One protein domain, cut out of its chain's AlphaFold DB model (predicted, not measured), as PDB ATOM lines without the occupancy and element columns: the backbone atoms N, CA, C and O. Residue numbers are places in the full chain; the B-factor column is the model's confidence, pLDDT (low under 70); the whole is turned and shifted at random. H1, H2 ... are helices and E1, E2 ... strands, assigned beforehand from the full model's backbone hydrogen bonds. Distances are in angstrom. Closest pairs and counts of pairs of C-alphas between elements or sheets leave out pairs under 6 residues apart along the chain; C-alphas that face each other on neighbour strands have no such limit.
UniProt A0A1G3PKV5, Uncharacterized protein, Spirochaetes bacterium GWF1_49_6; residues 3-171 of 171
ATOM      1  N   GLU A   3      18.974  56.935 -61.474       87.19
ATOM      2  CA  GLU A   3      19.384  58.150 -62.171       87.19
ATOM      3  C   GLU A   3      20.107  57.776 -63.466       87.19
ATOM      4  O   GLU A   3      20.906  56.838 -63.484       87.19
ATOM      5  N   ILE A   4      19.780  58.472 -64.554       90.62
ATOM      6  CA  ILE A   4      20.416  58.301 -65.861       90.62
ATOM      7  C   ILE A   4      21.319  59.510 -66.102       90.62
ATOM      8  O   ILE A   4      20.902  60.650 -65.902       90.62
ATOM      9  N   LEU A   5      22.545  59.254 -66.553       92.12
ATOM     10  CA  LEU A   5      23.466  60.305 -66.974       92.12
ATOM     11  C   LEU A   5      23.114  60.796 -68.378       92.12
ATOM     12  O   LEU A   5      22.765  60.004 -69.256       92.12
ATOM     13  N   TRP A   6      23.271  62.097 -68.606       93.81
ATOM     14  CA  TRP A   6      23.204  62.652 -69.951       93.81
ATOM     15  C   TRP A   6      24.369  62.128 -70.790       93.81
ATOM     16  O   TRP A   6      25.535  62.340 -70.465       93.81
ATOM     17  N   THR A   7      24.038  61.464 -71.890       94.88
ATOM     18  CA  THR A   7      24.981  61.073 -72.940       94.88
ATOM     19  C   THR A   7      24.539  61.685 -74.260       94.88
ATOM     20  O   THR A   7      23.382  62.084 -74.409       94.88
ATOM     21  N   GLU A   8      25.443  61.742 -75.236       94.25
ATOM     22  CA  GLU A   8      25.105  62.203 -76.586       94.25
ATOM     23  C   GLU A   8      23.967  61.380 -77.209       94.25
ATOM     24  O   GLU A   8      23.018  61.936 -77.763       94.25
ATOM     25  N   GLU A   9      24.026  60.055 -77.074       93.75
ATOM     26  CA  GLU A   9      22.981  59.152 -77.558       93.75
ATOM     27  C   GLU A   9      21.637  59.450 -76.884       93.75
ATOM     28  O   GLU A   9      20.613  59.593 -77.556       93.75
ATOM     29  N   PHE A  10      21.635  59.607 -75.558       92.94
ATOM     30  CA  PHE A  10      20.414  59.899 -74.817       92.94
ATOM     31  C   PHE A  10      19.839  61.268 -75.192       92.94
ATOM     32  O   PHE A  10      18.634  61.379 -75.415       92.94
ATOM     33  N   PHE A  11      20.688  62.290 -75.334       92.44
ATOM     34  CA  PHE A  11      20.301  63.617 -75.809       92.44
ATOM     35  C   PHE A  11      19.634  63.549 -77.183       92.44
ATOM     36  O   PHE A  11      18.517  64.036 -77.345       92.44
ATOM     37  N   ASN A  12      20.280  62.905 -78.158       89.94
ATOM     38  CA  ASN A  12      19.779  62.838 -79.529       89.94
ATOM     39  C   ASN A  12      18.447  62.080 -79.644       89.94
ATOM     40  O   ASN A  12      17.636  62.427 -80.499       89.94
ATOM     41  N   ASN A  13      18.207  61.098 -78.771       88.62
ATOM     42  CA  ASN A  13      16.973  60.308 -78.754       88.62
ATOM     43  C   ASN A  13      15.826  60.951 -77.959       88.62
ATOM     44  O   ASN A  13      14.675  60.543 -78.110       88.62
ATOM     45  N   THR A  14      16.129  61.917 -77.091       87.25
ATOM     46  CA  THR A  14      15.181  62.400 -76.074       87.25
ATOM     47  C   THR A  14      14.852  63.875 -76.236       87.25
ATOM     48  O   THR A  14      13.688  64.264 -76.151       87.25
ATOM     49  N   VAL A  15      15.865  64.711 -76.460       86.62
ATOM     50  CA  VAL A  15      15.685  66.158 -76.514       86.62
ATOM     51  C   VAL A  15      15.116  66.549 -77.865       86.62
ATOM     52  O   VAL A  15      15.727  66.333 -78.914       86.62
ATOM     53  N   LYS A  16      13.939  67.171 -77.832       84.94
ATOM     54  CA  LYS A  16      13.272  67.664 -79.030       84.94
ATOM     55  C   LYS A  16      13.897  68.978 -79.457       84.94
ATOM     56  O   LYS A  16      13.931  69.945 -78.695       84.94
ATOM     57  N   LYS A  17      14.402  68.986 -80.684       82.25
ATOM     58  CA  LYS A  17      15.091  70.121 -81.289       82.25
ATOM     59  C   LYS A  17      14.081  70.936 -82.092       82.25
ATOM     60  O   LYS A  17      13.272  70.352 -82.804       82.25
ATOM     61  N   VAL A  18      14.154  72.261 -81.993       73.38
ATOM     62  CA  VAL A  18      13.328  73.176 -82.795       73.38
ATOM     63  C   VAL A  18      13.557  72.884 -84.278       73.38
ATOM     64  O   VAL A  18      14.715  72.751 -84.700       73.38
ATOM     65  N   ASP A  19      12.469  72.794 -85.051       64.25
ATOM     66  CA  ASP A  19      12.518  72.530 -86.489       64.25
ATOM     67  C   ASP A  19      13.385  73.575 -87.204       64.25
ATOM     68  O   ASP A  19      13.275  74.789 -86.986       64.25
ATOM     69  N   LYS A  20      14.255  73.064 -88.079       58.75
ATOM     70  CA  LYS A  20      15.159  73.840 -88.915       58.75
ATOM     71  C   LYS A  20      14.369  74.857 -89.729       58.75
ATOM     72  O   LYS A  20      14.779  76.006 -89.788       58.75
ATOM     73  N   GLU A  21      13.250  74.474 -90.343       55.81
ATOM     74  CA  GLU A  21      12.557  75.344 -91.295       55.81
ATOM     75  C   GLU A  21      11.958  76.595 -90.658       55.81
ATOM     76  O   GLU A  21      12.061  77.679 -91.231       55.81
ATOM     77  N   GLU A  22      11.327  76.471 -89.493       56.66
ATOM     78  CA  GLU A  22      10.651  77.601 -88.859       56.66
ATOM     79  C   GLU A  22      11.655  78.593 -88.267       56.66
ATOM     80  O   GLU A  22      11.539  79.801 -88.480       56.66
ATOM     81  N   LEU A  23      12.694  78.090 -87.593       57.47
ATOM     82  CA  LEU A  23      13.752  78.933 -87.048       57.47
ATOM     83  C   LEU A  23      14.570  79.593 -88.168       57.47
ATOM     84  O   LEU A  23      14.835  80.789 -88.104       57.47
ATOM     85  N   PHE A  24      14.916  78.862 -89.232       53.47
ATOM     86  CA  PHE A  24      15.631  79.444 -90.370       53.47
ATOM     87  C   PHE A  24      14.806  80.456 -91.156       53.47
ATOM     88  O   PHE A  24      15.380  81.432 -91.627       53.47
ATOM     89  N   LYS A  25      13.492  80.249 -91.326       55.16
ATOM     90  CA  LYS A  25      12.617  81.255 -91.954       55.16
ATOM     91  C   LYS A  25      12.632  82.560 -91.153       55.16
ATOM     92  O   LYS A  25      12.654  83.624 -91.761       55.16
ATOM     93  N   ARG A  26      12.696  82.476 -89.817       53.19
ATOM     94  CA  ARG A  26      12.850  83.642 -88.928       53.19
ATOM     95  C   ARG A  26      14.244  84.279 -89.031       53.19
ATOM     96  O   ARG A  26      14.334  85.493 -89.065       53.19
ATOM     97  N   LEU A  27      15.312  83.484 -89.145       51.09
ATOM     98  CA  LEU A  27      16.695  83.989 -89.218       51.09
ATOM     99  C   LEU A  27      17.089  84.552 -90.603       51.09
ATOM    100  O   LEU A  27      17.784  85.557 -90.683       51.09
ATOM    101  N   LYS A  28      16.640  83.944 -91.712       48.69
ATOM    102  CA  LYS A  28      17.005  84.348 -93.092       48.69
ATOM    103  C   LYS A  28      16.403  85.677 -93.545       48.69
ATOM    104  O   LYS A  28      16.853  86.217 -94.551       48.69
ATOM    105  N   ALA A  29      15.383  86.183 -92.857       52.88
ATOM    106  CA  ALA A  29      14.830  87.498 -93.159       52.88
ATOM    107  C   ALA A  29      15.808  88.635 -92.799       52.88
ATOM    108  O   ALA A  29      15.667  89.736 -93.324       52.88
ATOM    109  N   GLU A  30      16.801  88.368 -91.939       43.53
ATOM    110  CA  GLU A  30      17.568  89.411 -91.249       43.53
ATOM    111  C   GLU A  30      19.098  89.212 -91.306       43.53
ATOM    112  O   GLU A  30      19.829  90.060 -90.803       43.53
ATOM    113  N   THR A  31      19.631  88.130 -91.898       43.78
ATOM    114  CA  THR A  31      21.094  87.890 -91.910       43.78
ATOM    115  C   THR A  31      21.576  86.978 -93.048       43.78
ATOM    116  O   THR A  31      20.856  86.083 -93.503       43.78
ATOM    117  N   SER A  32      22.810  87.203 -93.516       48.31
ATOM    118  CA  SER A  32      23.469  86.408 -94.565       48.31
ATOM    119  C   SER A  32      23.966  85.043 -94.042       48.31
ATOM    120  O   SER A  32      24.182  84.870 -92.842       48.31
ATOM    121  N   GLU A  33      24.164  84.043 -94.921       46.19
ATOM    122  CA  GLU A  33      24.641  82.695 -94.523       46.19
ATOM    123  C   GLU A  33      26.019  82.700 -93.827       46.19
ATOM    124  O   GLU A  33      26.336  81.750 -93.110       46.19
ATOM    125  N   GLU A  34      26.823  83.750 -94.012       43.72
ATOM    126  CA  GLU A  34      28.183  83.878 -93.470       43.72
ATOM    127  C   GLU A  34      28.212  84.404 -92.017       43.72
ATOM    128  O   GLU A  34      29.156  84.121 -91.281       43.72
ATOM    129  N   GLU A  35      27.155  85.082 -91.551       45.09
ATOM    130  CA  GLU A  35      27.073  85.716 -90.217       45.09
ATOM    131  C   GLU A  35      26.379  84.849 -89.145       45.09
ATOM    132  O   GLU A  35      26.283  85.229 -87.979       45.09
ATOM    133  N   MET A  36      25.937  83.637 -89.497       50.53
ATOM    134  CA  MET A  36      25.129  82.740 -88.647       50.53
ATOM    135  C   MET A  36      25.792  82.238 -87.345       50.53
ATOM    136  O   MET A  36      25.203  81.438 -86.615       50.53
ATOM    137  N   HIS A  37      27.022  82.656 -87.048       49.59
ATOM    138  CA  HIS A  37      27.744  82.234 -85.850       49.59
ATOM    139  C   HIS A  37      27.230  82.903 -84.564       49.59
ATOM    140  O   HIS A  37      27.334  82.286 -83.502       49.59
ATOM    141  N   GLN A  38      26.645  84.101 -84.670       50.44
ATOM    142  CA  GLN A  38      25.975  84.815 -83.583       50.44
ATOM    143  C   GLN A  38      24.988  85.820 -84.190       50.44
ATOM    144  O   GLN A  38      25.368  86.929 -84.548       50.44
ATOM    145  N   VAL A  39      23.722  85.430 -84.334       52.97
ATOM    146  CA  VAL A  39      22.663  86.353 -84.778       52.97
ATOM    147  C   VAL A  39      21.954  86.883 -83.541       52.97
ATOM    148  O   VAL A  39      21.385  86.079 -82.807       52.97
ATOM    149  N   GLU A  40      22.012  88.195 -83.301       52.94
ATOM    150  CA  GLU A  40      21.261  88.884 -82.245       52.94
ATOM    151  C   GLU A  40      20.098  89.654 -82.861       52.94
ATOM    152  O   GLU A  40      20.299  90.613 -83.603       52.94
ATOM    153  N   LEU A  41      18.874  89.225 -82.555       50.03
ATOM    154  CA  LEU A  41      17.667  89.924 -82.987       50.03
ATOM    155  C   LEU A  41      17.118  90.747 -81.822       50.03
ATOM    156  O   LEU A  41      16.737  90.182 -80.792       50.03
ATOM    157  N   ASN A  42      17.070  92.069 -81.993       49.81
ATOM    158  CA  ASN A  42      16.366  92.970 -81.082       49.81
ATOM    159  C   ASN A  42      14.858  92.794 -81.299       49.81
ATOM    160  O   ASN A  42      14.361  92.990 -82.408       49.81
ATOM    161  N   LYS A  43      14.115  92.385 -80.267       50.50
ATOM    162  CA  LYS A  43      12.674  92.149 -80.394       50.50
ATOM    163  C   LYS A  43      11.865  93.446 -80.279       50.50
ATOM    164  O   LYS A  43      11.660  93.919 -79.170       50.50
ATOM    165  N   ASP A  44      11.251  93.875 -81.382       42.44
ATOM    166  CA  ASP A  44       9.937  94.548 -81.391       42.44
ATOM    167  C   ASP A  44       8.837  93.478 -81.576       42.44
ATOM    168  O   ASP A  44       8.143  93.418 -82.591       42.44
ATOM    169  N   TYR A  45       8.707  92.537 -80.632       40.91
ATOM    170  CA  TYR A  45       7.635  91.532 -80.686       40.91
ATOM    171  C   TYR A  45       6.427  91.998 -79.866       40.91
ATOM    172  O   TYR A  45       6.569  92.204 -78.660       40.91
ATOM    173  N   PRO A  46       5.204  92.035 -80.429       40.25
ATOM    174  CA  PRO A  46       3.999  92.014 -79.616       40.25
ATOM    175  C   PRO A  46       3.848  90.595 -79.044       40.25
ATOM    176  O   PRO A  46       3.229  89.718 -79.648       40.25
ATOM    177  N   LEU A  47       4.483  90.328 -77.900       36.91
ATOM    178  CA  LEU A  47       4.348  89.049 -77.209       36.91
ATOM    179  C   LEU A  47       2.931  88.927 -76.641       36.91
ATOM    180  O   LEU A  47       2.492  89.699 -75.789       36.91
ATOM    181  N   PHE A  48       2.213  87.926 -77.143       30.78
ATOM    182  CA  PHE A  48       0.973  87.434 -76.567       30.78
ATOM    183  C   PHE A  48       1.145  87.178 -75.057       30.78
ATOM    184  O   PHE A  48       1.907  86.306 -74.660       30.78
ATOM    185  N   LYS A  49       0.371  87.938 -74.271       34.03
ATOM    186  CA  LYS A  49      -0.276  87.604 -72.989       34.03
ATOM    187  C   LYS A  49       0.566  86.932 -71.889       34.03
ATOM    188  O   LYS A  49       0.860  85.745 -71.952       34.03
ATOM    189  N   ASP A  50       0.768  87.698 -70.813       32.56
ATOM    190  CA  ASP A  50       0.874  87.265 -69.411       32.56
ATOM    191  C   ASP A  50       1.587  85.925 -69.160       32.56
ATOM    192  O   ASP A  50       0.966  84.909 -68.843       32.56
ATOM    193  N   LEU A  51       2.919  85.949 -69.174       32.72
ATOM    194  CA  LEU A  51       3.707  85.017 -68.372       32.72
ATOM    195  C   LEU A  51       3.927  85.669 -66.999       32.72
ATOM    196  O   LEU A  51       4.777  86.536 -66.837       32.72
ATOM    197  N   PHE A  52       3.133  85.256 -66.006       34.56
ATOM    198  CA  PHE A  52       3.328  85.575 -64.581       34.56
ATOM    199  C   PHE A  52       3.175  87.050 -64.147       34.56
ATOM    200  O   PHE A  52       3.717  87.438 -63.116       34.56
ATOM    201  N   GLY A  53       2.414  87.876 -64.876       31.22
ATOM    202  CA  GLY A  53       2.094  89.250 -64.448       31.22
ATOM    203  C   GLY A  53       3.269  90.238 -64.501       31.22
ATOM    204  O   GLY A  53       3.188  91.312 -63.903       31.22
ATOM    205  N   VAL A  54       4.348  89.893 -65.209       34.03
ATOM    206  CA  VAL A  54       5.501  90.771 -65.448       34.03
ATOM    207  C   VAL A  54       5.388  91.359 -66.855       34.03
ATOM    208  O   VAL A  54       5.190  90.628 -67.827       34.03
ATOM    209  N   LYS A  55       5.491  92.688 -66.967       37.50
ATOM    210  CA  LYS A  55       5.615  93.372 -68.258       37.50
ATOM    211  C   LYS A  55       7.024  93.113 -68.786       37.50
ATOM    212  O   LYS A  55       7.976  93.580 -68.181       37.50
ATOM    213  N   ILE A  56       7.133  92.346 -69.865       41.91
ATOM    214  CA  ILE A  56       8.395  92.128 -70.580       41.91
ATOM    215  C   ILE A  56       8.682  93.409 -71.365       41.91
ATOM    216  O   ILE A  56       7.872  93.781 -72.217       41.91
ATOM    217  N   GLU A  57       9.778  94.096 -71.053       44.34
ATOM    218  CA  GLU A  57      10.099  95.401 -71.651       44.34
ATOM    219  C   GLU A  57      11.056  95.265 -72.840       44.34
ATOM    220  O   GLU A  57      10.925  96.014 -73.807       44.34
ATOM    221  N   TYR A  58      11.957  94.270 -72.823       54.91
ATOM    222  CA  TYR A  58      12.920  94.015 -73.902       54.91
ATOM    223  C   TYR A  58      13.217  92.519 -74.066       54.91
ATOM    224  O   TYR A  58      13.308  91.769 -73.092       54.91
ATOM    225  N   GLY A  59      13.403  92.072 -75.313       62.19
ATOM    226  CA  GLY A  59      13.753  90.687 -75.632       62.19
ATOM    227  C   GLY A  59      14.873  90.585 -76.665       62.19
ATOM    228  O   GLY A  59      14.939  91.379 -77.601       62.19
ATOM    229  N   MET A  60      15.736  89.583 -76.516       70.25
ATOM    230  CA  MET A  60      16.807  89.266 -77.465       70.25
ATOM    231  C   MET A  60      16.757  87.782 -77.816       70.25
ATOM    232  O   MET A  60      16.485  86.940 -76.958       70.25
ATOM    233  N   LEU A  61      17.052  87.450 -79.068       69.69
ATOM    234  CA  LEU A  61      17.292  86.074 -79.492       69.69
ATOM    235  C   LEU A  61      18.717  85.963 -80.028       69.69
ATOM    236  O   LEU A  61      19.061  86.674 -80.966       69.69
ATOM    237  N   ARG A  62      19.519  85.077 -79.429       76.19
ATOM    238  CA  ARG A  62      20.879  84.737 -79.867       76.19
ATOM    239  C   ARG A  62      20.912  83.306 -80.392       76.19
ATOM    240  O   ARG A  62      20.491  82.393 -79.687       76.19
ATOM    241  N   VAL A  63      21.440  83.085 -81.593       75.44
ATOM    242  CA  VAL A  63      21.698  81.731 -82.124       75.44
ATOM    243  C   VAL A  63      23.189  81.527 -82.287       75.44
ATOM    244  O   VAL A  63      23.839  82.323 -82.954       75.44
ATOM    245  N   GLN A  64      23.721  80.459 -81.698       77.75
ATOM    246  CA  GLN A  64      25.151  80.173 -81.733       77.75
ATOM    247  C   GLN A  64      25.427  78.683 -81.915       77.75
ATOM    248  O   GLN A  64      24.689  77.824 -81.425       77.75
ATOM    249  N   ARG A  65      26.518  78.368 -82.614       82.31
ATOM    250  CA  ARG A  65      26.982  76.987 -82.765       82.31
ATOM    251  C   ARG A  65      27.533  76.480 -81.434       82.31
ATOM    252  O   ARG A  65      28.281  77.188 -80.765       82.31
ATOM    253  N   ILE A  66      27.200  75.244 -81.075       88.00
ATOM    254  CA  ILE A  66      27.643  74.609 -79.827       88.00
ATOM    255  C   ILE A  66      28.224  73.223 -80.094       88.00
ATOM    256  O   ILE A  66      27.906  72.581 -81.098       88.00
ATOM    257  N   ILE A  67      29.069  72.757 -79.179       91.25
ATOM    258  CA  ILE A  67      29.579  71.382 -79.168       91.25
ATOM    259  C   ILE A  67      28.793  70.536 -78.165       91.25
ATOM    260  O   ILE A  67      28.202  71.061 -77.223       91.25
ATOM    261  N   MET A  68      28.794  69.215 -78.358       93.44
ATOM    262  CA  MET A  68      28.033  68.292 -77.510       93.44
ATOM    263  C   MET A  68      28.458  68.355 -76.035       93.44
ATOM    264  O   MET A  68      27.612  68.266 -75.154       93.44
ATOM    265  N   GLU A  69      29.742  68.573 -75.750       94.31
ATOM    266  CA  GLU A  69      30.243  68.709 -74.377       94.31
ATOM    267  C   GLU A  69      29.535  69.833 -73.604       94.31
ATOM    268  O   GLU A  69      29.069  69.612 -72.485       94.31
ATOM    269  N   ASP A  70      29.363  71.004 -74.226       93.81
ATOM    270  CA  ASP A  70      28.655  72.136 -73.616       93.81
ATOM    271  C   ASP A  70      27.180  71.806 -73.352       93.81
ATOM    272  O   ASP A  70      26.619  72.220 -72.338       93.81
ATOM    273  N   VAL A  71      26.550  71.036 -74.247       93.12
ATOM    274  CA  VAL A  71      25.155  70.591 -74.115       93.12
ATOM    275  C   VAL A  71      24.987  69.651 -72.938       93.12
ATOM    276  O   VAL A  71      24.100  69.850 -72.108       93.12
ATOM    277  N   LEU A  72      25.840  68.630 -72.856       94.94
ATOM    278  CA  LEU A  72      25.794  67.661 -71.770       94.94
ATOM    279  C   LEU A  72      26.095  68.343 -70.438       94.94
ATOM    280  O   LEU A  72      25.411  68.068 -69.454       94.94
ATOM    281  N   LYS A  73      27.041  69.289 -70.409       94.88
ATOM    282  CA  LYS A  73      27.332  70.074 -69.210       94.88
ATOM    283  C   LYS A  73      26.132  70.920 -68.787       94.88
ATOM    284  O   LYS A  73      25.685  70.771 -67.656       94.88
ATOM    285  N   LEU A  74      25.540  71.694 -69.700       94.19
ATOM    286  CA  LEU A  74      24.320  72.473 -69.452       94.19
ATOM    287  C   LEU A  74      23.181  71.595 -68.900       94.19
ATOM    288  O   LEU A  74      22.585  71.922 -67.876       94.19
ATOM    289  N   LEU A  75      22.887  70.465 -69.546       94.25
ATOM    290  CA  LEU A  75      21.813  69.567 -69.118       94.25
ATOM    291  C   LEU A  75      22.121  68.904 -67.773       94.25
ATOM    292  O   LEU A  75      21.259  68.872 -66.904       94.25
ATOM    293  N   SER A  76      23.344  68.416 -67.569       93.81
ATOM    294  CA  SER A  76      23.750  67.786 -66.305       93.81
ATOM    295  C   SER A  76      23.772  68.766 -65.129       93.81
ATOM    296  O   SER A  76      23.495  68.364 -64.000       93.81
ATOM    297  N   SER A  77      24.029  70.053 -65.382       93.88
ATOM    298  CA  SER A  77      23.949  71.100 -64.365       93.88
ATOM    299  C   SER A  77      22.522  71.353 -63.883       93.88
ATOM    300  O   SER A  77      22.348  71.681 -62.712       93.88
ATOM    301  N   PHE A  78      21.517  71.210 -64.751       94.56
ATOM    302  CA  PHE A  78      20.179  71.758 -64.499       94.56
ATOM    303  C   PHE A  78      19.026  70.774 -64.627       94.56
ATOM    304  O   PHE A  78      17.904  71.122 -64.277       94.56
ATOM    305  N   VAL A  79      19.258  69.563 -65.125       94.06
ATOM    306  CA  VAL A  79      18.199  68.587 -65.384       94.06
ATOM    307  C   VAL A  79      18.660  67.199 -64.966       94.06
ATOM    308  O   VAL A  79      19.530  66.591 -65.586       94.06
ATOM    309  N   LYS A  80      18.013  66.653 -63.940       93.94
ATOM    310  CA  LYS A  80      18.169  65.265 -63.517       93.94
ATOM    311  C   LYS A  80      17.217  64.376 -64.296       93.94
ATOM    312  O   LYS A  80      16.036  64.695 -64.427       93.94
ATOM    313  N   VAL A  81      17.698  63.223 -64.747       93.00
ATOM    314  CA  VAL A  81      16.869  62.222 -65.427       93.00
ATOM    315  C   VAL A  81      16.633  61.047 -64.491       93.00
ATOM    316  O   VAL A  81      17.566  60.364 -64.070       93.00
ATOM    317  N   ILE A  82      15.368  60.782 -64.174       92.69
ATOM    318  CA  ILE A  82      14.960  59.662 -63.327       92.69
ATOM    319  C   ILE A  82      14.209  58.642 -64.173       92.69
ATOM    320  O   ILE A  82      13.182  58.948 -64.782       92.69
ATOM    321  N   LYS A  83      14.687  57.395 -64.160       88.44
ATOM    322  CA  LYS A  83      13.974  56.275 -64.775       88.44
ATOM    323  C   LYS A  83      12.863  55.776 -63.855       88.44
ATOM    324  O   LYS A  83      13.130  55.300 -62.744       88.44
ATOM    325  N   ALA A  84      11.630  55.821 -64.348       84.56
ATOM    326  CA  ALA A  84      10.450  55.263 -63.700       84.56
ATOM    327  C   ALA A  84       9.781  54.252 -64.647       84.56
ATOM    328  O   ALA A  84       8.938  54.597 -65.478       84.56
ATOM    329  N   GLY A  85      10.195  52.986 -64.551       84.12
ATOM    330  CA  GLY A  85       9.744  51.929 -65.461       84.12
ATOM    331  C   GLY A  85      10.251  52.156 -66.890       84.12
ATOM    332  O   GLY A  85      11.462  52.219 -67.111       84.12
ATOM    333  N   SER A  86       9.325  52.271 -67.845       82.38
ATOM    334  CA  SER A  86       9.611  52.566 -69.259       82.38
ATOM    335  C   SER A  86       9.663  54.060 -69.588       82.38
ATOM    336  O   SER A  86       9.960  54.415 -70.725       82.38
ATOM    337  N   LYS A  87       9.366  54.939 -68.621       85.38
ATOM    338  CA  LYS A  87       9.326  56.390 -68.827       85.38
ATOM    339  C   LYS A  87      10.504  57.086 -68.151       85.38
ATOM    340  O   LYS A  87      11.013  56.633 -67.120       85.38
ATOM    341  N   HIS A  88      10.887  58.218 -68.727       88.44
ATOM    342  CA  HIS A  88      11.825  59.162 -68.135       88.44
ATOM    343  C   HIS A  88      11.046  60.299 -67.480       88.44
ATOM    344  O   HIS A  88      10.026  60.746 -68.004       88.44
ATOM    345  N   ARG A  89      11.519  60.741 -66.317       89.56
ATOM    346  CA  ARG A  89      11.080  61.973 -65.670       89.56
ATOM    347  C   ARG A  89      12.271  62.911 -65.580       89.56
ATOM    348  O   ARG A  89      13.330  62.494 -65.116       89.56
ATOM    349  N   PHE A  90      12.069  64.154 -65.987       91.12
ATOM    350  CA  PHE A  90      13.079  65.200 -65.938       91.12
ATOM    351  C   PHE A  90      12.768  66.120 -64.769       91.12
ATOM    352  O   PHE A  90      11.657  66.638 -64.662       91.12
ATOM    353  N   GLU A  91      13.729  66.280 -63.870       91.00
ATOM    354  CA  GLU A  91      13.595  67.137 -62.698       91.00
ATOM    355  C   GLU A  91      14.604  68.279 -62.784       91.00
ATOM    356  O   GLU A  91      15.796  68.009 -62.950       91.00
ATOM    357  N   PRO A  92      14.168  69.545 -62.677       91.75
ATOM    358  CA  PRO A  92      15.095  70.660 -62.651       91.75
ATOM    359  C   PRO A  92      15.969  70.606 -61.391       91.75
ATOM    360  O   PRO A  92      15.495  70.297 -60.296       91.75
ATOM    361  N   ILE A  93      17.249  70.923 -61.557       91.31
ATOM    362  CA  ILE A  93      18.248  71.016 -60.494       91.31
ATOM    363  C   ILE A  93      18.657  72.479 -60.371       91.31
ATOM    364  O   ILE A  93      18.977  73.126 -61.364       91.31
ATOM    365  N   ASN A  94      18.704  72.985 -59.145       88.44
ATOM    366  CA  ASN A  94      19.285  74.289 -58.857       88.44
ATOM    367  C   ASN A  94      20.796  74.127 -58.641       88.44
ATOM    368  O   ASN A  94      21.205  73.456 -57.695       88.44
ATOM    369  N   ASN A  95      21.616  74.724 -59.509       88.38
ATOM    370  CA  ASN A  95      23.072  74.574 -59.475       88.38
ATOM    371  C   ASN A  95      23.777  75.906 -59.771       88.38
ATOM    372  O   ASN A  95      23.817  76.343 -60.918       88.38
ATOM    373  N   ILE A  96      24.342  76.535 -58.738       86.19
ATOM    374  CA  ILE A  96      25.005  77.846 -58.841       86.19
ATOM    375  C   ILE A  96      26.253  77.774 -59.732       86.19
ATOM    376  O   ILE A  96      26.406  78.600 -60.625       86.19
ATOM    377  N   GLU A  97      27.098  76.754 -59.559       87.75
ATOM    378  CA  GLU A  97      28.298  76.558 -60.390       87.75
ATOM    379  C   GLU A  97      27.925  76.356 -61.866       87.75
ATOM    380  O   GLU A  97      28.594  76.846 -62.776       87.75
ATOM    381  N   GLY A  98      26.806  75.665 -62.108       89.50
ATOM    382  CA  GLY A  98      26.216  75.533 -63.436       89.50
ATOM    383  C   GLY A  98      25.859  76.885 -64.050       89.50
ATOM    384  O   GLY A  98      26.087  77.086 -65.240       89.50
ATOM    385  N   ILE A  99      25.327  77.817 -63.249       88.31
ATOM    386  CA  ILE A  99      24.932  79.157 -63.706       88.31
ATOM    387  C   ILE A  99      26.164  79.982 -64.075       88.31
ATOM    388  O   ILE A  99      26.200  80.584 -65.148       88.31
ATOM    389  N   GLU A 100      27.185  79.980 -63.222       88.44
ATOM    390  CA  GLU A 100      28.448  80.669 -63.501       88.44
ATOM    391  C   GLU A 100      29.088  80.143 -64.793       88.44
ATOM    392  O   GLU A 100      29.509  80.925 -65.651       88.44
ATOM    393  N   PHE A 101      29.083  78.815 -64.979       90.25
ATOM    394  CA  PHE A 101      29.583  78.183 -66.196       90.25
ATOM    395  C   PHE A 101      28.863  78.691 -67.449       90.25
ATOM    396  O   PHE A 101      29.531  79.098 -68.398       90.25
ATOM    397  N   ILE A 102      27.529  78.669 -67.483       89.75
ATOM    398  CA  ILE A 102      26.782  79.060 -68.687       89.75
ATOM    399  C   ILE A 102      26.837  80.563 -68.944       89.75
ATOM    400  O   ILE A 102      26.866  80.964 -70.106       89.75
ATOM    401  N   ALA A 103      26.877  81.386 -67.890       88.50
ATOM    402  CA  ALA A 103      26.948  82.832 -68.026       88.50
ATOM    403  C   ALA A 103      28.265  83.207 -68.698       88.50
ATOM    404  O   ALA A 103      28.274  83.910 -69.705       88.50
ATOM    405  N   HIS A 104      29.365  82.608 -68.241       88.62
ATOM    406  CA  HIS A 104      30.659  82.759 -68.887       88.62
ATOM    407  C   HIS A 104      30.691  82.135 -70.294       88.62
ATOM    408  O   HIS A 104      31.116  82.775 -71.254       88.62
ATOM    409  N   ARG A 105      30.240  80.881 -70.452       89.12
ATOM    410  CA  ARG A 105      30.361  80.125 -71.713       89.12
ATOM    411  C   ARG A 105      29.566  80.746 -72.856       89.12
ATOM    412  O   ARG A 105      30.006  80.653 -74.005       89.12
ATOM    413  N   PHE A 106      28.411  81.325 -72.545       86.31
ATOM    414  CA  PHE A 106      27.464  81.856 -73.522       86.31
ATOM    415  C   PHE A 106      27.319  83.378 -73.470       86.31
ATOM    416  O   PHE A 106      26.443  83.907 -74.152       86.31
ATOM    417  N   GLY A 107      28.164  84.075 -72.698       85.38
ATOM    418  CA  GLY A 107      28.173  85.535 -72.596       85.38
ATOM    419  C   GLY A 107      26.834  86.097 -72.123       85.38
ATOM    420  O   GLY A 107      26.248  86.929 -72.820       85.38
ATOM    421  N   LEU A 108      26.322  85.571 -71.009       86.06
ATOM    422  CA  LEU A 108      25.133  86.079 -70.320       86.06
ATOM    423  C   LEU A 108      25.552  87.013 -69.184       86.06
ATOM    424  O   LEU A 108      26.709  87.033 -68.766       86.06
ATOM    425  N   GLU A 109      24.581  87.741 -68.658       85.44
ATOM    426  CA  GLU A 109      24.717  88.564 -67.468       85.44
ATOM    427  C   GLU A 109      25.232  87.747 -66.275       85.44
ATOM    428  O   GLU A 109      24.866  86.588 -66.078       85.44
ATOM    429  N   HIS A 110      26.103  88.358 -65.470       82.69
ATOM    430  CA  HIS A 110      26.665  87.714 -64.289       82.69
ATOM    431  C   HIS A 110      25.632  87.751 -63.159       82.69
ATOM    432  O   HIS A 110      25.320  88.834 -62.669       82.69
ATOM    433  N   PRO A 111      25.084  86.605 -62.736       77.31
ATOM    434  CA  PRO A 111      24.025  86.599 -61.746       77.31
ATOM    435  C   PRO A 111      24.543  86.986 -60.365       77.31
ATOM    436  O   PRO A 111      25.604  86.530 -59.933       77.31
ATOM    437  N   ASP A 112      23.732  87.739 -59.627       82.56
ATOM    438  CA  ASP A 112      23.973  87.992 -58.214       82.56
ATOM    439  C   ASP A 112      23.661  86.725 -57.400       82.56
ATOM    440  O   ASP A 112      22.562  86.160 -57.459       82.56
ATOM    441  N   LYS A 113      24.640  86.265 -56.617       82.69
ATOM    442  CA  LYS A 113      24.531  85.019 -55.850       82.69
ATOM    443  C   LYS A 113      23.407  85.057 -54.805       82.69
ATOM    444  O   LYS A 113      22.715  84.055 -54.629       82.69
ATOM    445  N   VAL A 114      23.198  86.198 -54.146       81.94
ATOM    446  CA  VAL A 114      22.145  86.370 -53.132       81.94
ATOM    447  C   VAL A 114      20.769  86.316 -53.796       81.94
ATOM    448  O   VAL A 114      19.851  85.675 -53.280       81.94
ATOM    449  N   ALA A 115      20.630  86.924 -54.976       77.56
ATOM    450  CA  ALA A 115      19.407  86.826 -55.763       77.56
ATOM    451  C   ALA A 115      19.118  85.375 -56.181       77.56
ATOM    452  O   ALA A 115      17.989  84.912 -55.999       77.56
ATOM    453  N   ILE A 116      20.123  84.636 -56.680       80.38
ATOM    454  CA  ILE A 116      19.980  83.215 -57.047       80.38
ATOM    455  C   ILE A 116      19.432  82.403 -55.870       80.38
ATOM    456  O   ILE A 116      18.456  81.673 -56.040       80.38
ATOM    457  N   GLU A 117      20.023  82.540 -54.681       79.81
ATOM    458  CA  GLU A 117      19.584  81.817 -53.480       79.81
ATOM    459  C   GLU A 117      18.100  82.075 -53.168       79.81
ATOM    460  O   GLU A 117      17.356  81.136 -52.871       79.81
ATOM    461  N   GLY A 118      17.626  83.313 -53.343       78.00
ATOM    462  CA  GLY A 118      16.206  83.656 -53.231       78.00
ATOM    463  C   GLY A 118      15.305  82.897 -54.219       78.00
ATOM    464  O   GLY A 118      14.264  82.365 -53.824       78.00
ATOM    465  N   TYR A 119      15.697  82.780 -55.493       80.00
ATOM    466  CA  TYR A 119      14.921  82.021 -56.490       80.00
ATOM    467  C   TYR A 119      14.956  80.510 -56.261       80.00
ATOM    468  O   TYR A 119      13.972  79.828 -56.558       80.00
ATOM    469  N   ILE A 120      16.058  79.980 -55.716       77.25
ATOM    470  CA  ILE A 120      16.162  78.568 -55.317       77.25
ATOM    471  C   ILE A 120      15.110  78.249 -54.258       77.25
ATOM    472  O   ILE A 120      14.371  77.273 -54.408       77.25
ATOM    473  N   LEU A 121      15.010  79.083 -53.219       76.12
ATOM    474  CA  LEU A 121      14.046  78.904 -52.131       76.12
ATOM    475  C   LEU A 121      12.595  78.935 -52.635       76.12
ATOM    476  O   LEU A 121      11.763  78.162 -52.160       76.12
ATOM    477  N   ASN A 122      12.318  79.758 -53.650       77.31
ATOM    478  CA  ASN A 122      10.994  79.889 -54.262       77.31
ATOM    479  C   ASN A 122      10.721  78.893 -55.406       77.31
ATOM    480  O   ASN A 122       9.618  78.881 -55.944       77.31
ATOM    481  N   LYS A 123      11.685  78.029 -55.765       79.50
ATOM    482  CA  LYS A 123      11.592  77.078 -56.896       79.50
ATOM    483  C   LYS A 123      11.292  77.740 -58.246       79.50
ATOM    484  O   LYS A 123      10.617  77.153 -59.088       79.50
ATOM    485  N   GLU A 124      11.806  78.947 -58.446       79.62
ATOM    486  CA  GLU A 124      11.603  79.722 -59.675       79.62
ATOM    487  C   GLU A 124      12.854  79.790 -60.560       79.62
ATOM    488  O   GLU A 124      12.779  80.262 -61.690       79.62
ATOM    489  N   LEU A 125      14.010  79.355 -60.044       85.75
ATOM    490  CA  LEU A 125      15.299  79.532 -60.712       85.75
ATOM    491  C   LEU A 125      15.392  78.744 -62.018       85.75
ATOM    492  O   LEU A 125      15.738  79.317 -63.043       85.75
ATOM    493  N   VAL A 126      15.130  77.436 -61.966       89.12
ATOM    494  CA  VAL A 126      15.315  76.514 -63.092       89.12
ATOM    495  C   VAL A 126      14.004  75.824 -63.409       89.12
ATOM    496  O   VAL A 126      13.393  75.190 -62.548       89.12
ATOM    497  N   HIS A 127      13.615  75.866 -64.676       89.62
ATOM    498  CA  HIS A 127      12.523  75.060 -65.199       89.62
ATOM    499  C   HIS A 127      12.991  74.296 -66.431       89.62
ATOM    500  O   HIS A 127      13.714  74.826 -67.267       89.62
ATOM    501  N   TYR A 128      12.550  73.051 -66.564       89.56
ATOM    502  CA  TYR A 128      12.714  72.279 -67.789       89.56
ATOM    503  C   TYR A 128      11.335  71.984 -68.359       89.56
ATOM    504  O   TYR A 128      10.452  71.509 -67.641       89.56
ATOM    505  N   PHE A 129      11.144  72.304 -69.632       86.25
ATOM    506  CA  PHE A 129       9.875  72.124 -70.317       86.25
ATOM    507  C   PHE A 129      10.047  71.203 -71.513       86.25
ATOM    508  O   PHE A 129      10.916  71.420 -72.359       86.25
ATOM    509  N   GLU A 130       9.173  70.206 -71.603       80.88
ATOM    510  CA  GLU A 130       9.065  69.316 -72.751       80.88
ATOM    511  C   GLU A 130       7.719  69.539 -73.426       80.88
ATOM    512  O   GLU A 130       6.671  69.164 -72.899       80.88
ATOM    513  N   SER A 131       7.745  70.144 -74.610       74.56
ATOM    514  CA  SER A 131       6.560  70.256 -75.455       74.56
ATOM    515  C   SER A 131       6.534  69.144 -76.508       74.56
ATOM    516  O   SER A 131       7.506  68.398 -76.671       74.56
ATOM    517  N   PRO A 132       5.436  68.988 -77.261       70.31
ATOM    518  CA  PRO A 132       5.425  68.159 -78.458       70.31
ATOM    519  C   PRO A 132       6.495  68.552 -79.489       70.31
ATOM    520  O   PRO A 132       7.037  67.648 -80.119       70.31
ATOM    521  N   GLU A 133       6.829  69.842 -79.593       69.38
ATOM    522  CA  GLU A 133       7.591  70.446 -80.699       69.38
ATOM    523  C   GLU A 133       9.074  70.674 -80.367       69.38
ATOM    524  O   GLU A 133       9.948  70.449 -81.197       69.38
ATOM    525  N   TYR A 134       9.380  71.086 -79.139       78.44
ATOM    526  CA  TYR A 134      10.737  71.365 -78.661       78.44
ATOM    527  C   TYR A 134      10.847  71.236 -77.139       78.44
ATOM    528  O   TYR A 134       9.857  71.363 -76.407       78.44
ATOM    529  N   SER A 135      12.071  71.030 -76.660       86.19
ATOM    530  CA  SER A 135      12.411  71.098 -75.238       86.19
ATOM    531  C   SER A 135      13.249  72.345 -74.952       86.19
ATOM    532  O   SER A 135      14.044  72.761 -75.798       86.19
ATOM    533  N   TYR A 136      13.097  72.932 -73.764       88.88
ATOM    534  CA  TYR A 136      13.967  74.025 -73.320       88.88
ATOM    535  C   TYR A 136      14.260  73.987 -71.824       88.88
ATOM    536  O   TYR A 136      13.458  73.508 -71.019       88.88
ATOM    537  N   ILE A 137      15.415  74.542 -71.463       92.69
ATOM    538  CA  ILE A 137      15.765  74.895 -70.086       92.69
ATOM    539  C   ILE A 137      15.502  76.388 -69.931       92.69
ATOM    540  O   ILE A 137      15.945  77.169 -70.767       92.69
ATOM    541  N   MET A 138      14.786  76.791 -68.889       90.94
ATOM    542  CA  MET A 138      14.587  78.188 -68.527       90.94
ATOM    543  C   MET A 138      15.303  78.499 -67.227       90.94
ATOM    544  O   MET A 138      15.174  77.746 -66.262       90.94
ATOM    545  N   LEU A 139      16.004  79.627 -67.212       90.44
ATOM    546  CA  LEU A 139      16.624  80.195 -66.027       90.44
ATOM    547  C   LEU A 139      16.059  81.579 -65.748       90.44
ATOM    548  O   LEU A 139      15.979  82.395 -66.663       90.44
ATOM    549  N   LYS A 140      15.703  81.835 -64.490       88.19
ATOM    550  CA  LYS A 140      15.216  83.132 -64.014       88.19
ATOM    551  C   LYS A 140      16.088  83.619 -62.863       88.19
ATOM    552  O   LYS A 140      16.108  82.994 -61.805       88.19
ATOM    553  N   TYR A 141      16.794  84.728 -63.056       83.81
ATOM    554  CA  TYR A 141      17.639  85.329 -62.020       83.81
ATOM    555  C   TYR A 141      17.776  86.848 -62.192       83.81
ATOM    556  O   TYR A 141      17.298  87.415 -63.173       83.81
ATOM    557  N   LYS A 142      18.436  87.507 -61.232       81.06
ATOM    558  CA  LYS A 142      18.863  88.912 -61.329       81.06
ATOM    559  C   LYS A 142      20.383  89.003 -61.401       81.06
ATOM    560  O   LYS A 142      21.067  88.171 -60.806       81.06
ATOM    561  N   ASP A 143      20.895  90.010 -62.094       75.12
ATOM    562  CA  ASP A 143      22.322  90.364 -62.091       75.12
ATOM    563  C   ASP A 143      22.664  91.423 -61.025       75.12
ATOM    564  O   ASP A 143      23.830  91.620 -60.694       75.12
ATOM    565  N   ASN A 144      21.651  92.103 -60.478       73.81
ATOM    566  CA  ASN A 144      21.799  93.226 -59.565       73.81
ATOM    567  C   ASN A 144      20.575  93.339 -58.612       73.81
ATOM    568  O   ASN A 144      19.569  92.644 -58.799       73.81
ATOM    569  N   PRO A 145      20.636  94.178 -57.557       67.50
ATOM    570  CA  PRO A 145      19.554  94.303 -56.578       67.50
ATOM    571  C   PRO A 145      18.331  95.103 -57.063       67.50
ATOM    572  O   PRO A 145      17.323  95.154 -56.354       67.50
ATOM    573  N   GLU A 146      18.376  95.716 -58.247       69.56
ATOM    574  CA  GLU A 146      17.236  96.404 -58.853       69.56
ATOM    575  C   GLU A 146      16.115  95.409 -59.226       69.56
ATOM    576  O   GLU A 146      16.241  94.182 -59.152       69.56
ATOM    577  N   ASN A 147      14.941  95.926 -59.590       68.50
ATOM    578  CA  ASN A 147      13.777  95.108 -59.958       68.50
ATOM    579  C   ASN A 147      13.773  94.712 -61.439       68.50
ATOM    580  O   ASN A 147      12.715  94.660 -62.059       68.50
ATOM    581  N   ILE A 148      14.951  94.413 -61.981       70.94
ATOM    582  CA  ILE A 148      15.135  93.886 -63.330       70.94
ATOM    583  C   ILE A 148      15.358  92.378 -63.212       70.94
ATOM    584  O   ILE A 148      16.114  91.923 -62.351       70.94
ATOM    585  N   PHE A 149      14.665  91.590 -64.029       75.31
ATOM    586  CA  PHE A 149      14.705  90.132 -63.971       75.31
ATOM    587  C   PHE A 149      15.093  89.598 -65.334       75.31
ATOM    588  O   PHE A 149      14.478  89.947 -66.328       75.31
ATOM    589  N   TYR A 150      16.049  88.685 -65.378       81.25
ATOM    590  CA  TYR A 150      16.425  88.034 -66.618       81.25
ATOM    591  C   TYR A 150      15.809  86.653 -66.687       81.25
ATOM    592  O   TYR A 150      15.971  85.836 -65.777       81.25
ATOM    593  N   ILE A 151      15.119  86.388 -67.791       86.00
ATOM    594  CA  ILE A 151      14.590  85.071 -68.125       86.00
ATOM    595  C   ILE A 151      15.291  84.591 -69.390       86.00
ATOM    596  O   ILE A 151      14.996  85.075 -70.486       86.00
ATOM    597  N   TYR A 152      16.184  83.613 -69.243       88.25
ATOM    598  CA  TYR A 152      16.821  82.926 -70.366       88.25
ATOM    599  C   TYR A 152      16.099  81.629 -70.662       88.25
ATOM    600  O   TYR A 152      15.812  80.863 -69.746       88.25
ATOM    601  N   LYS A 153      15.875  81.337 -71.939       87.69
ATOM    602  CA  LYS A 153      15.442  80.025 -72.414       87.69
ATOM    603  C   LYS A 153      16.454  79.488 -73.412       87.69
ATOM    604  O   LYS A 153      16.796  80.163 -74.380       87.69
ATOM    605  N   PHE A 154      16.907  78.269 -73.166       90.19
ATOM    606  CA  PHE A 154      17.887  77.558 -73.974       90.19
ATOM    607  C   PHE A 154      17.183  76.475 -74.781       90.19
ATOM    608  O   PHE A 154      16.690  75.499 -74.212       90.19
ATOM    609  N   TYR A 155      17.163  76.645 -76.099       86.56
ATOM    610  CA  TYR A 155      16.644  75.667 -77.048       86.56
ATOM    611  C   TYR A 155      17.780  75.054 -77.845       86.56
ATOM    612  O   TYR A 155      18.785  75.705 -78.128       86.56
ATOM    613  N   PHE A 156      17.569  73.830 -78.306       86.31
ATOM    614  CA  PHE A 156      18.488  73.176 -79.223       86.31
ATOM    615  C   PHE A 156      17.876  73.132 -80.612       86.31
ATOM    616  O   PHE A 156      16.690  72.851 -80.780       86.31
ATOM    617  N   THR A 157      18.695  73.366 -81.623       82.44
ATOM    618  CA  THR A 157      18.325  73.157 -83.018       82.44
ATOM    619  C   THR A 157      19.497  72.535 -83.760       82.44
ATOM    620  O   THR A 157      20.637  72.539 -83.295       82.44
ATOM    621  N   THR A 158      19.218  71.969 -84.924       76.25
ATOM    622  CA  THR A 158      20.263  71.485 -85.825       76.25
ATOM    623  C   THR A 158      20.150  72.245 -87.119       76.25
ATOM    624  O   THR A 158      19.071  72.395 -87.665       76.25
ATOM    625  N   ILE A 159      21.264  72.726 -87.630       68.94
ATOM    626  CA  ILE A 159      21.312  73.541 -88.828       68.94
ATOM    627  C   ILE A 159      22.318  72.877 -89.756       68.94
ATOM    628  O   ILE A 159      23.491  72.755 -89.403       68.94
ATOM    629  N   LYS A 160      21.852  72.418 -90.928       70.38
ATOM    630  CA  LYS A 160      22.611  71.467 -91.759       70.38
ATOM    631  C   LYS A 160      23.061  70.301 -90.848       70.38
ATOM    632  O   LYS A 160      22.192  69.741 -90.167       70.38
ATOM    633  N   ASP A 161      24.363  70.037 -90.762       71.75
ATOM    634  CA  ASP A 161      24.977  69.010 -89.900       71.75
ATOM    635  C   ASP A 161      25.533  69.559 -88.567       71.75
ATOM    636  O   ASP A 161      26.193  68.845 -87.815       71.75
ATOM    637  N   GLY A 162      25.300  70.837 -88.253       75.94
ATOM    638  CA  GLY A 162      25.761  71.474 -87.017       75.94
ATOM    639  C   GLY A 162      24.692  71.523 -85.921       75.94
ATOM    640  O   GLY A 162      23.505  71.686 -86.205       75.94
ATOM    641  N   LEU A 163      25.119  71.436 -84.657       84.56
ATOM    642  CA  LEU A 163      24.283  71.655 -83.472       84.56
ATOM    643  C   LEU A 163      24.383  73.113 -83.011       84.56
ATOM    644  O   LEU A 163      25.475  73.679 -82.939       84.56
ATOM    645  N   PHE A 164      23.238  73.715 -82.703       83.56
ATOM    646  CA  PHE A 164      23.136  75.116 -82.312       83.56
ATOM    647  C   PHE A 164      22.274  75.264 -81.060       83.56
ATOM    648  O   PHE A 164      21.312  74.516 -80.856       83.56
ATOM    649  N   LEU A 165      22.633  76.250 -80.241       86.75
ATOM    650  CA  LEU A 165      21.847  76.719 -79.110       86.75
ATOM    651  C   LEU A 165      21.157  78.013 -79.514       86.75
ATOM    652  O   LEU A 165      21.804  78.936 -80.009       86.75
ATOM    653  N   VAL A 166      19.855  78.078 -79.272       82.19
ATOM    654  CA  VAL A 166      19.094  79.322 -79.316       82.19
ATOM    655  C   VAL A 166      18.908  79.783 -77.881       82.19
ATOM    656  O   VAL A 166      18.436  79.016 -77.043       82.19
ATOM    657  N   ILE A 167      19.284  81.021 -77.602       84.75
ATOM    658  CA  ILE A 167      19.139  81.670 -76.306       84.75
ATOM    659  C   ILE A 167      18.132  82.796 -76.485       84.75
ATOM    660  O   ILE A 167      18.421  83.797 -77.137       84.75
ATOM    661  N   GLU A 168      16.942  82.627 -75.926       80.06
ATOM    662  CA  GLU A 168      15.967  83.707 -75.813       80.06
ATOM    663  C   GLU A 168      16.132  84.368 -74.447       80.06
ATOM    664  O   GLU A 168      16.001  83.699 -73.424       80.06
ATOM    665  N   LYS A 169      16.404  85.669 -74.431       82.38
ATOM    666  CA  LYS A 169      16.481  86.500 -73.229       82.38
ATOM    667  C   LYS A 169      15.257  87.408 -73.180       82.38
ATOM    668  O   LYS A 169      14.938  88.046 -74.180       82.38
ATOM    669  N   ASN A 170      14.614  87.489 -72.022       76.81
ATOM    670  CA  ASN A 170      13.575  88.470 -71.711       76.81
ATOM    671  C   ASN A 170      13.979  89.227 -70.442       76.81
ATOM    672  O   ASN A 170      14.544  88.607 -69.535       76.81
ATOM    673  N   ILE A 171      13.706  90.532 -70.421       72.38
ATOM    674  CA  ILE A 171      13.985  91.464 -69.320       72.38
ATOM    675  C   ILE A 171      12.671  92.079 -68.833       72.38
ATOM    676  O   ILE A 171      11.876  92.505 -69.710       72.38
TER     677      ILE A 171
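Overview. This is residues 3 to 171 of the 171 residues of an uncharacterized protein of Spirochaetes bacterium GWF1_49_6 (UniProt A0A1G3PKV5). A twisted sheet of six strands has H3 laid slantwise over one face, with H4 packed on H3, while H2 is by the other, largely open face. The small hairpin of E3 and E4 sits beside the edge strand E5, H1 is at the beginning of H3, H5 is by the end of E6, and residues 48 to 53 stick out. The printed part has 169 residues, with five named helices and eight named strands in the order H1 H2 E1 E2 H3 E3 E4 H4 H5 E5 E6 E7 E8. The large sheet, E1 - E2 - E8 - E7 - E6 - E5, is antiparallel; the class is mixed, helices and strands. The whole is compact, with a radius of gyration of the C-alphas of 16.2 A and spans of 43 by 43 by 30 A.

Arrangement. Residues 3 to 4 pair antiparallel with residues 81 to 82 of E3 (79 to 84). H1 (8 to 14) and H3 (68 to 78) only just touch, with 3 pairs of C-alphas within 8 A, the closest those of Glu 8 and Met 68 at 6.8 A. H2 (20 to 27) is on the large sheet at a height of 8.4 A; its C-alpha 20 is 6.2 A from C-alpha 159 of E7 (150 to 159), their closest. E1 (38 to 42) and E2 (59 to 65) form a hairpin, with N 41 and O 61 3.0 A apart; E2 neighbours E8 (162 to 170), with N 62 and O 167 at 2.8 A. H3 is on the opposite face from H2, at a height of 9.7 A: three layers, helices on both faces of a sheet. E3 and E4 (87 to 92) form a hairpin, with N 82 and O 89 at 2.8 A; the closest C-alphas of E4 and E5 (126 to 130), Pro 92 and His 127, are 5.7 A apart. H4 (96 to 106) touches H3, closest at C-alphas 98 and 77, 5.1 A, at a shallow tilt of 33 degrees, only just short of steep, opposite ways. H5 (113 to 121) only grazes the sheet; its C-alpha 116 is 5.9 A from C-alpha 141 of E6 (135 to 141), their closest. E5, E6, E7 and E8 form a meander, each strand the antiparallel neighbour of the one before, with N 138 and O 127 at 2.8 A, N 152 and O 139 at 2.9 A, and N 166 and O 155 at 2.8 A. In H1 to H5 every O i to N i+4 pair is within hydrogen-bond range.

Along the chain. H1 begins at C-alpha 8, (25.105, 62.203, -76.586). H3 measures 15.6 A, E2 20.3 A, E6 20.1 A, E7 27.0 A and E8 25.9 A. E8 ends at C-alpha 170, (13.575, 88.470, -71.711).

Size, cuts and confidence. The C-alphas farthest apart, Ser 32 and Gly 85, are 47.2 A apart. The printed part has no cut; the link from E1 to E2 is long. The mean pLDDT of the printed part is 75.4; 47 residues are under 70, among them 19 to 59.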